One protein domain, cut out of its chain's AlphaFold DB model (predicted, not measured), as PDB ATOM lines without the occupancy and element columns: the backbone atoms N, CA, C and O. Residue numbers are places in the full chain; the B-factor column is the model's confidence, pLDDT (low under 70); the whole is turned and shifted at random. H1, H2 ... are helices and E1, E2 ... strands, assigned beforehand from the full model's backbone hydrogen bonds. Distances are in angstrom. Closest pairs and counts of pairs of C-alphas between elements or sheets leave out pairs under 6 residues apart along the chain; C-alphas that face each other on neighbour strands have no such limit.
ATOM      1  N   GLN A 207     266.053 383.001 320.964       61.25
ATOM      2  CA  GLN A 207     265.101 381.919 321.251       61.25
ATOM      3  C   GLN A 207     263.887 381.994 320.319       61.25
ATOM      4  O   GLN A 207     263.399 380.969 319.859       61.25
ATOM      5  N   THR A 208     263.444 383.205 319.973       72.75
ATOM      6  CA  THR A 208     262.331 383.407 319.031       72.75
ATOM      7  C   THR A 208     262.688 382.951 317.612       72.75
ATOM      8  O   THR A 208     261.835 382.437 316.892       72.75
ATOM      9  N   GLU A 209     263.937 383.140 317.180       65.94
ATOM     10  CA  GLU A 209     264.410 382.662 315.875       65.94
ATOM     11  C   GLU A 209     264.624 381.141 315.866       65.94
ATOM     12  O   GLU A 209     264.259 380.472 314.898       65.94
ATOM     13  N   ARG A 210     265.109 380.577 316.980       68.62
ATOM     14  CA  ARG A 210     265.196 379.126 317.189       68.62
ATOM     15  C   ARG A 210     263.834 378.444 317.080       68.62
ATOM     16  O   ARG A 210     263.719 377.465 316.351       68.62
ATOM     17  N   ASP A 211     262.821 378.979 317.759       70.44
ATOM     18  CA  ASP A 211     261.470 378.408 317.767       70.44
ATOM     19  C   ASP A 211     260.849 378.429 316.357       70.44
ATOM     20  O   ASP A 211     260.293 377.431 315.910       70.44
ATOM     21  N   LYS A 212     261.057 379.507 315.585       72.50
ATOM     22  CA  LYS A 212     260.610 379.588 314.179       72.50
ATOM     23  C   LYS A 212     261.284 378.560 313.271       72.50
ATOM     24  O   LYS A 212     260.646 378.019 312.364       72.50
ATOM     25  N   ASN A 213     262.573 378.301 313.486       67.12
ATOM     26  CA  ASN A 213     263.301 377.288 312.726       67.12
ATOM     27  C   ASN A 213     262.825 375.878 313.091       67.12
ATOM     28  O   ASN A 213     262.668 375.052 312.196       67.12
ATOM     29  N   LEU A 214     262.531 375.629 314.371       66.88
ATOM     30  CA  LEU A 214     261.989 374.357 314.840       66.88
ATOM     31  C   LEU A 214     260.597 374.082 314.251       66.88
ATOM     32  O   LEU A 214     260.363 372.986 313.748       66.88
ATOM     33  N   ASP A 215     259.713 375.082 314.218       73.38
ATOM     34  CA  ASP A 215     258.395 374.969 313.576       73.38
ATOM     35  C   ASP A 215     258.526 374.661 312.075       73.38
ATOM     36  O   ASP A 215     257.849 373.779 311.549       73.38
ATOM     37  N   THR A 216     259.485 375.301 311.394       71.00
ATOM     38  CA  THR A 216     259.777 375.033 309.973       71.00
ATOM     39  C   THR A 216     260.261 373.594 309.740       71.00
ATOM     40  O   THR A 216     260.032 373.026 308.670       71.00
ATOM     41  N   TRP A 217     260.946 372.985 310.712       72.88
ATOM     42  CA  TRP A 217     261.400 371.593 310.628       72.88
ATOM     43  C   TRP A 217     260.253 370.614 310.895       72.88
ATOM     44  O   TRP A 217     260.092 369.648 310.144       72.88
ATOM     45  N   LYS A 218     259.401 370.916 311.883       72.38
ATOM     46  CA  LYS A 218     258.180 370.154 312.182       72.38
ATOM     47  C   LYS A 218     257.221 370.142 310.987       72.38
ATOM     48  O   LYS A 218     256.753 369.070 310.606       72.38
ATOM     49  N   ASP A 219     257.038 371.275 310.305       73.00
ATOM     50  CA  ASP A 219     256.233 371.373 309.075       73.00
ATOM     51  C   ASP A 219     256.785 370.522 307.915       73.00
ATOM     52  O   ASP A 219     256.034 370.084 307.042       73.00
ATOM     53  N   LYS A 220     258.096 370.245 307.906       68.88
ATOM     54  CA  LYS A 220     258.754 369.354 306.934       68.88
ATOM     55  C   LYS A 220     258.780 367.882 307.373       68.88
ATOM     56  O   LYS A 220     259.385 367.062 306.685       68.88
ATOM     57  N   GLY A 221     258.127 367.532 308.485       68.31
ATOM     58  CA  GLY A 221     258.087 366.169 309.027       68.31
ATOM     59  C   GLY A 221     259.380 365.729 309.720       68.31
ATOM     60  O   GLY A 221     259.580 364.537 309.939       68.31
ATOM     61  N   LEU A 222     260.263 366.675 310.053       65.31
ATOM     62  CA  LEU A 222     261.547 366.434 310.706       65.31
ATOM     63  C   LEU A 222     261.466 367.014 312.120       65.31
ATOM     64  O   LEU A 222     261.923 368.125 312.374       65.31
ATOM     65  N   ASP A 223     260.820 366.290 313.032       72.81
ATOM     66  CA  ASP A 223     260.728 366.703 314.431       72.81
ATOM     67  C   ASP A 223     261.913 366.123 315.225       72.81
ATOM     68  O   ASP A 223     261.920 364.918 315.491       72.81
ATOM     69  N   PRO A 224     262.917 366.939 315.611       59.66
ATOM     70  CA  PRO A 224     264.072 366.456 316.366       59.66
ATOM     71  C   PRO A 224     263.703 365.987 317.782       59.66
ATOM     72  O   PRO A 224     264.509 365.320 318.427       59.66
ATOM     73  N   GLU A 225     262.506 366.325 318.273       63.38
ATOM     74  CA  GLU A 225     261.981 365.868 319.561       63.38
ATOM     75  C   GLU A 225     261.168 364.568 319.427       63.38
ATOM     76  O   GLU A 225     260.868 363.933 320.439       63.38
ATOM     77  N   ASN A 226     260.838 364.134 318.202       62.31
ATOM     78  CA  ASN A 226     260.121 362.887 317.953       62.31
ATOM     79  C   ASN A 226     261.106 361.732 317.667       62.31
ATOM     80  O   ASN A 226     261.649 361.653 316.555       62.31
ATOM     81  N   PRO A 227     261.293 360.784 318.607       53.91
ATOM     82  CA  PRO A 227     262.224 359.668 318.442       53.91
ATOM     83  C   PRO A 227     261.835 358.708 317.304       53.91
ATOM     84  O   PRO A 227     262.693 357.975 316.815       53.91
ATOM     85  N   GLU A 228     260.581 358.721 316.839       48.53
ATOM     86  CA  GLU A 228     260.114 357.875 315.732       48.53
ATOM     87  C   GLU A 228     260.565 358.377 314.354       48.53
ATOM     88  O   GLU A 228     260.601 357.598 313.403       48.53
ATOM     89  N   THR A 229     260.965 359.650 314.226       60.66
ATOM     90  CA  THR A 229     261.486 360.175 312.948       60.66
ATOM     91  C   THR A 229     262.877 359.626 312.613       60.66
ATOM     92  O   THR A 229     263.319 359.734 311.472       60.66
ATOM     93  N   GLY A 230     263.569 358.995 313.574       42.06
ATOM     94  CA  GLY A 230     264.857 358.321 313.361       42.06
ATOM     95  C   GLY A 230     266.032 359.260 313.065       42.06
ATOM     96  O   GLY A 230     267.140 358.796 312.794       42.06
ATOM     97  N   ILE A 231     265.829 360.578 313.135       50.28
ATOM     98  CA  ILE A 231     266.853 361.589 312.854       50.28
ATOM     99  C   ILE A 231     267.620 361.879 314.143       50.28
ATOM    100  O   ILE A 231     267.619 362.983 314.675       50.28
ATOM    101  N   THR A 232     268.332 360.876 314.648       48.91
ATOM    102  CA  THR A 232     269.436 361.109 315.587       48.91
ATOM    103  C   THR A 232     270.687 361.378 314.759       48.91
ATOM    104  O   THR A 232     271.630 360.592 314.707       48.91
ATOM    105  N   VAL A 233     270.672 362.479 314.006       52.75
ATOM    106  CA  VAL A 233     271.910 363.002 313.428       52.75
ATOM    107  C   VAL A 233     272.783 363.387 314.617       52.75
ATOM    108  O   VAL A 233     272.263 363.896 315.607       52.75
ATOM    109  N   GLY A 234     274.094 363.142 314.547       56.66
ATOM    110  CA  GLY A 234     275.072 363.603 315.540       56.66
ATOM    111  C   GLY A 234     275.181 365.134 315.592       56.66
ATOM    112  O   GLY A 234     276.268 365.687 315.470       56.66
ATOM    113  N   LEU A 235     274.053 365.833 315.727       61.97
ATOM    114  CA  LEU A 235     273.936 367.271 315.914       61.97
ATOM    115  C   LEU A 235     274.536 367.690 317.252       61.97
ATOM    116  O   LEU A 235     274.913 368.844 317.392       61.97
ATOM    117  N   GLU A 236     274.717 366.755 318.190       68.94
ATOM    118  CA  GLU A 236     275.495 366.974 319.413       68.94
ATOM    119  C   GLU A 236     276.919 367.478 319.121       68.94
ATOM    120  O   GLU A 236     277.495 368.205 319.926       68.94
ATOM    121  N   PHE A 237     277.480 367.146 317.951       76.31
ATOM    122  CA  PHE A 237     278.813 367.593 317.546       76.31
ATOM    123  C   PHE A 237     278.835 368.991 316.916       76.31
ATOM    124  O   PHE A 237     279.920 369.538 316.705       76.31
ATOM    125  N   PHE A 238     277.675 369.585 316.617       82.69
ATOM    126  CA  PHE A 238     277.590 370.899 315.987       82.69
ATOM    127  C   PHE A 238     276.929 371.908 316.928       82.69
ATOM    128  O   PHE A 238     275.800 371.698 317.368       82.69
ATOM    129  N   PRO A 239     277.592 373.042 317.216       85.62
ATOM    130  CA  PRO A 239     276.965 374.108 317.979       85.62
ATOM    131  C   PRO A 239     275.674 374.569 317.274       85.62
ATOM    132  O   PRO A 239     275.688 374.784 316.057       85.62
ATOM    133  N   PRO A 240     274.549 374.725 317.995       81.81
ATOM    134  CA  PRO A 240     273.251 375.003 317.381       81.81
ATOM    135  C   PRO A 240     273.207 376.337 316.622       81.81
ATOM    136  O   PRO A 240     272.435 376.471 315.679       81.81
ATOM    137  N   ASP A 241     274.067 377.306 316.961       88.94
ATOM    138  CA  ASP A 241     274.197 378.582 316.245       88.94
ATOM    139  C   ASP A 241     274.793 378.434 314.830       88.94
ATOM    140  O   ASP A 241     274.656 379.333 313.988       88.94
ATOM    141  N   LYS A 242     275.443 377.297 314.553       91.00
ATOM    142  CA  LYS A 242     276.080 376.994 313.266       91.00
ATOM    143  C   LYS A 242     275.119 376.360 312.270       91.00
ATOM    144  O   LYS A 242     275.398 376.426 311.079       91.00
ATOM    145  N   ILE A 243     273.996 375.791 312.704       93.56
ATOM    146  CA  ILE A 243     273.019 375.170 311.802       93.56
ATOM    147  C   ILE A 243     272.121 376.264 311.222       93.56
ATOM    148  O   ILE A 243     271.338 376.882 311.939       93.56
ATOM    149  N   LYS A 244     272.235 376.524 309.917       95.25
ATOM    150  CA  LYS A 244     271.450 377.561 309.222       95.25
ATOM    151  C   LYS A 244     270.212 377.032 308.521       95.25
ATOM    152  O   LYS A 244     269.346 377.817 308.152       95.25
ATOM    153  N   GLY A 245     270.124 375.722 308.343       93.06
ATOM    154  CA  GLY A 245     268.976 375.072 307.735       93.06
ATOM    155  C   GLY A 245     269.390 373.834 306.961       93.06
ATOM    156  O   GLY A 245     270.429 373.234 307.225       93.06
ATOM    157  N   MET A 246     268.560 373.473 305.995       92.94
ATOM    158  CA  MET A 246     268.751 372.340 305.103       92.94
ATOM    159  C   MET A 246     268.350 372.795 303.701       92.94
ATOM    160  O   MET A 246     267.362 373.526 303.571       92.94
ATOM    161  N   ASP A 247     269.134 372.444 302.687       89.81
ATOM    162  CA  ASP A 247     268.811 372.788 301.299       89.81
ATOM    163  C   ASP A 247     267.761 371.836 300.699       89.81
ATOM    164  O   ASP A 247     267.330 370.867 301.331       89.81
ATOM    165  N   ASP A 248     267.325 372.137 299.474       85.88
ATOM    166  CA  ASP A 248     266.319 371.350 298.752       85.88
ATOM    167  C   ASP A 248     266.830 369.948 298.355       85.88
ATOM    168  O   ASP A 248     266.027 369.056 298.083       85.88
ATOM    169  N   ASP A 249     268.152 369.739 298.373       79.94
ATOM    170  CA  ASP A 249     268.816 368.467 298.072       79.94
ATOM    171  C   ASP A 249     269.033 367.600 299.331       79.94
ATOM    172  O   ASP A 249     269.570 366.491 299.253       79.94
ATOM    173  N   GLY A 250     268.608 368.084 300.501       85.56
ATOM    174  CA  GLY A 250     268.662 367.363 301.768       85.56
ATOM    175  C   GLY A 250     270.003 367.434 302.508       85.56
ATOM    176  O   GLY A 250     270.275 366.594 303.368       85.56
ATOM    177  N   TYR A 251     270.847 368.421 302.205       90.94
ATOM    178  CA  TYR A 251     272.095 368.676 302.920       90.94
ATOM    179  C   TYR A 251     271.863 369.656 304.068       90.94
ATOM    180  O   TYR A 251     271.206 370.684 303.904       90.94
ATOM    181  N   LEU A 252     272.467 369.382 305.225       93.38
ATOM    182  CA  LEU A 252     272.541 370.350 306.317       93.38
ATOM    183  C   LEU A 252     273.452 371.506 305.916       93.38
ATOM    184  O   LEU A 252     274.601 371.297 305.524       93.38
ATOM    185  N   ILE A 253     272.950 372.724 306.069       94.19
ATOM    186  CA  ILE A 253     273.689 373.953 305.818       94.19
ATOM    187  C   ILE A 253     274.281 374.428 307.144       94.19
ATOM    188  O   ILE A 253     273.555 374.819 308.061       94.19
ATOM    189  N   LEU A 254     275.609 374.416 307.236       95.81
ATOM    190  CA  LEU A 254     276.362 374.856 308.407       95.81
ATOM    191  C   LEU A 254     277.160 376.129 308.086       95.81
ATOM    192  O   LEU A 254     277.864 376.171 307.081       95.81
ATOM    193  N   GLU A 255     277.103 377.151 308.939       94.94
ATOM    194  CA  GLU A 255     277.970 378.336 308.850       94.94
ATOM    195  C   GLU A 255     279.244 378.103 309.671       94.94
ATOM    196  O   GLU A 255     279.174 377.805 310.861       94.94
ATOM    197  N   ARG A 256     280.423 378.254 309.064       91.50
ATOM    198  CA  ARG A 256     281.716 378.203 309.771       91.50
ATOM    199  C   ARG A 256     282.069 379.548 310.412       91.50
ATOM    200  O   ARG A 256     281.471 380.577 310.118       91.50
ATOM    201  N   GLU A 257     283.103 379.572 311.252       91.50
ATOM    202  CA  GLU A 257     283.588 380.799 311.917       91.50
ATOM    203  C   GLU A 257     283.964 381.929 310.940       91.50
ATOM    204  O   GLU A 257     283.834 383.107 311.263       91.50
ATOM    205  N   ASN A 258     284.380 381.582 309.721       91.88
ATOM    206  CA  ASN A 258     284.698 382.523 308.647       91.88
ATOM    207  C   ASN A 258     283.480 382.937 307.793       91.88
ATOM    208  O   ASN A 258     283.666 383.585 306.763       91.88
ATOM    209  N   LYS A 259     282.253 382.588 308.209       91.50
ATOM    210  CA  LYS A 259     280.989 382.795 307.475       91.50
ATOM    211  C   LYS A 259     280.884 382.045 306.145       91.50
ATOM    212  O   LYS A 259     280.053 382.382 305.304       91.50
ATOM    213  N   GLU A 260     281.719 381.031 305.926       93.06
ATOM    214  CA  GLU A 260     281.535 380.124 304.795       93.06
ATOM    215  C   GLU A 260     280.415 379.130 305.095       93.06
ATOM    216  O   GLU A 260     280.347 378.557 306.186       93.06
ATOM    217  N   MET A 261     279.557 378.911 304.100       93.25
ATOM    218  CA  MET A 261     278.462 377.951 304.165       93.25
ATOM    219  C   MET A 261     278.959 376.586 303.695       93.25
ATOM    220  O   MET A 261     279.555 376.461 302.624       93.25
ATOM    221  N   TYR A 262     278.727 375.557 304.501       93.88
ATOM    222  CA  TYR A 262     279.117 374.183 304.229       93.88
ATOM    223  C   TYR A 262     277.878 373.299 304.137       93.88
ATOM    224  O   TYR A 262     277.054 373.301 305.045       93.88
ATOM    225  N   HIS A 263     277.773 372.537 303.051       93.50
ATOM    226  CA  HIS A 263     276.671 371.611 302.804       93.50
ATOM    227  C   HIS A 263     277.123 370.205 303.195       93.50
ATOM    228  O   HIS A 263     278.019 369.632 302.569       93.50
ATOM    229  N   MET A 264     276.544 369.663 304.262       88.38
ATOM    230  CA  MET A 264     276.878 368.345 304.789       88.38
ATOM    231  C   MET A 264     275.790 367.339 304.408       88.38
ATOM    232  O   MET A 264     274.634 367.548 304.777       88.38
ATOM    233  N   PRO A 265     276.124 366.247 303.696       83.69
ATOM    234  CA  PRO A 265     275.138 365.221 303.393       83.69
ATOM    235  C   PRO A 265     274.678 364.576 304.698       83.69
ATOM    236  O   PRO A 265     275.507 364.128 305.496       83.69
ATOM    237  N   ILE A 266     273.364 364.486 304.901       84.00
ATOM    238  CA  ILE A 266     272.794 363.692 305.988       84.00
ATOM    239  C   ILE A 266     272.896 362.220 305.573       84.00
ATOM    240  O   ILE A 266     271.944 361.619 305.084       84.00
TER     241      ILE A 266
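What this domain is: This is residues 207 to 266 of the 298 residues of an uncharacterized protein of Candidatus Woesearchaeota archaeon (UniProt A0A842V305). A small twisted sheet of three short strands, E1, E2 and E3, has one helix, H1, that only grazes it, and a long loop, residues 220 to 242, swings out from the end of H1 and returns to the start of E1. The strands fold back on each other in two successive hairpins, a meander, in which each strand is the antiparallel neighbour of the one before. The printed part has 60 residues with one named helix and three named strands, in the order H1, E1, E2, E3; the sheet's order is E1, E2, E3, antiparallel throughout. The class is mixed, helices and strands, with 27 residues, under half, in named elements. The whole is compact, with a radius of gyration of the C-alphas of 11.6 A, and spans 35 by 27 by 23 A.

How they stand to each other: H1, residues 207 to 219, is on the sheet but only grazes it, with its residues 213 to 217. Its closest C-alphas to E1, residues 243 to 246, are those of Asn 213 and Gly 245, 7.9 A apart. In H1 every O i to N i+4 pair is within hydrogen-bond range. E1 is an edge strand and forms a hairpin with E2, residues 251 to 255; they are antiparallel at 155 degrees. N 244 and O 253 are within hydrogen-bond range at 2.8 A, as are N 253 and O 245 at 2.8 A. E2, the inner strand, forms a hairpin with E3, residues 261 to 265, the other edge strand, antiparallel at 151 degrees. Here N 252 and O 264 are 2.9 A apart, and N 262 and O 254 2.8 A, both within hydrogen-bond range.

Where its parts are: H1 begins at C-alpha 207, at (265.101, 381.919, 321.251), and measures 18.4 A from first to last C-alpha. After the long stretch with no named element, E1 begins at C-alpha 243, at (273.019, 375.170, 311.802), and is 8.4 A long. E2 measures 12.8 A and E3 13.2 A; E3 ends at C-alpha 265, at (275.138, 365.221, 303.393).

The domain as a whole: The two C-alphas farthest apart, those of Glu 228 and Asn 258, are 35.5 A apart. The printed part has no cut. The link from H1 to E1 is long, 23 residues, while those from E1 to E2 and from E2 to E3 are tight, with 4 and 5 residues. The mean pLDDT of the printed part is 76.7; 21 residues are under 70, among them residues 220 to 222 and 224 to 236.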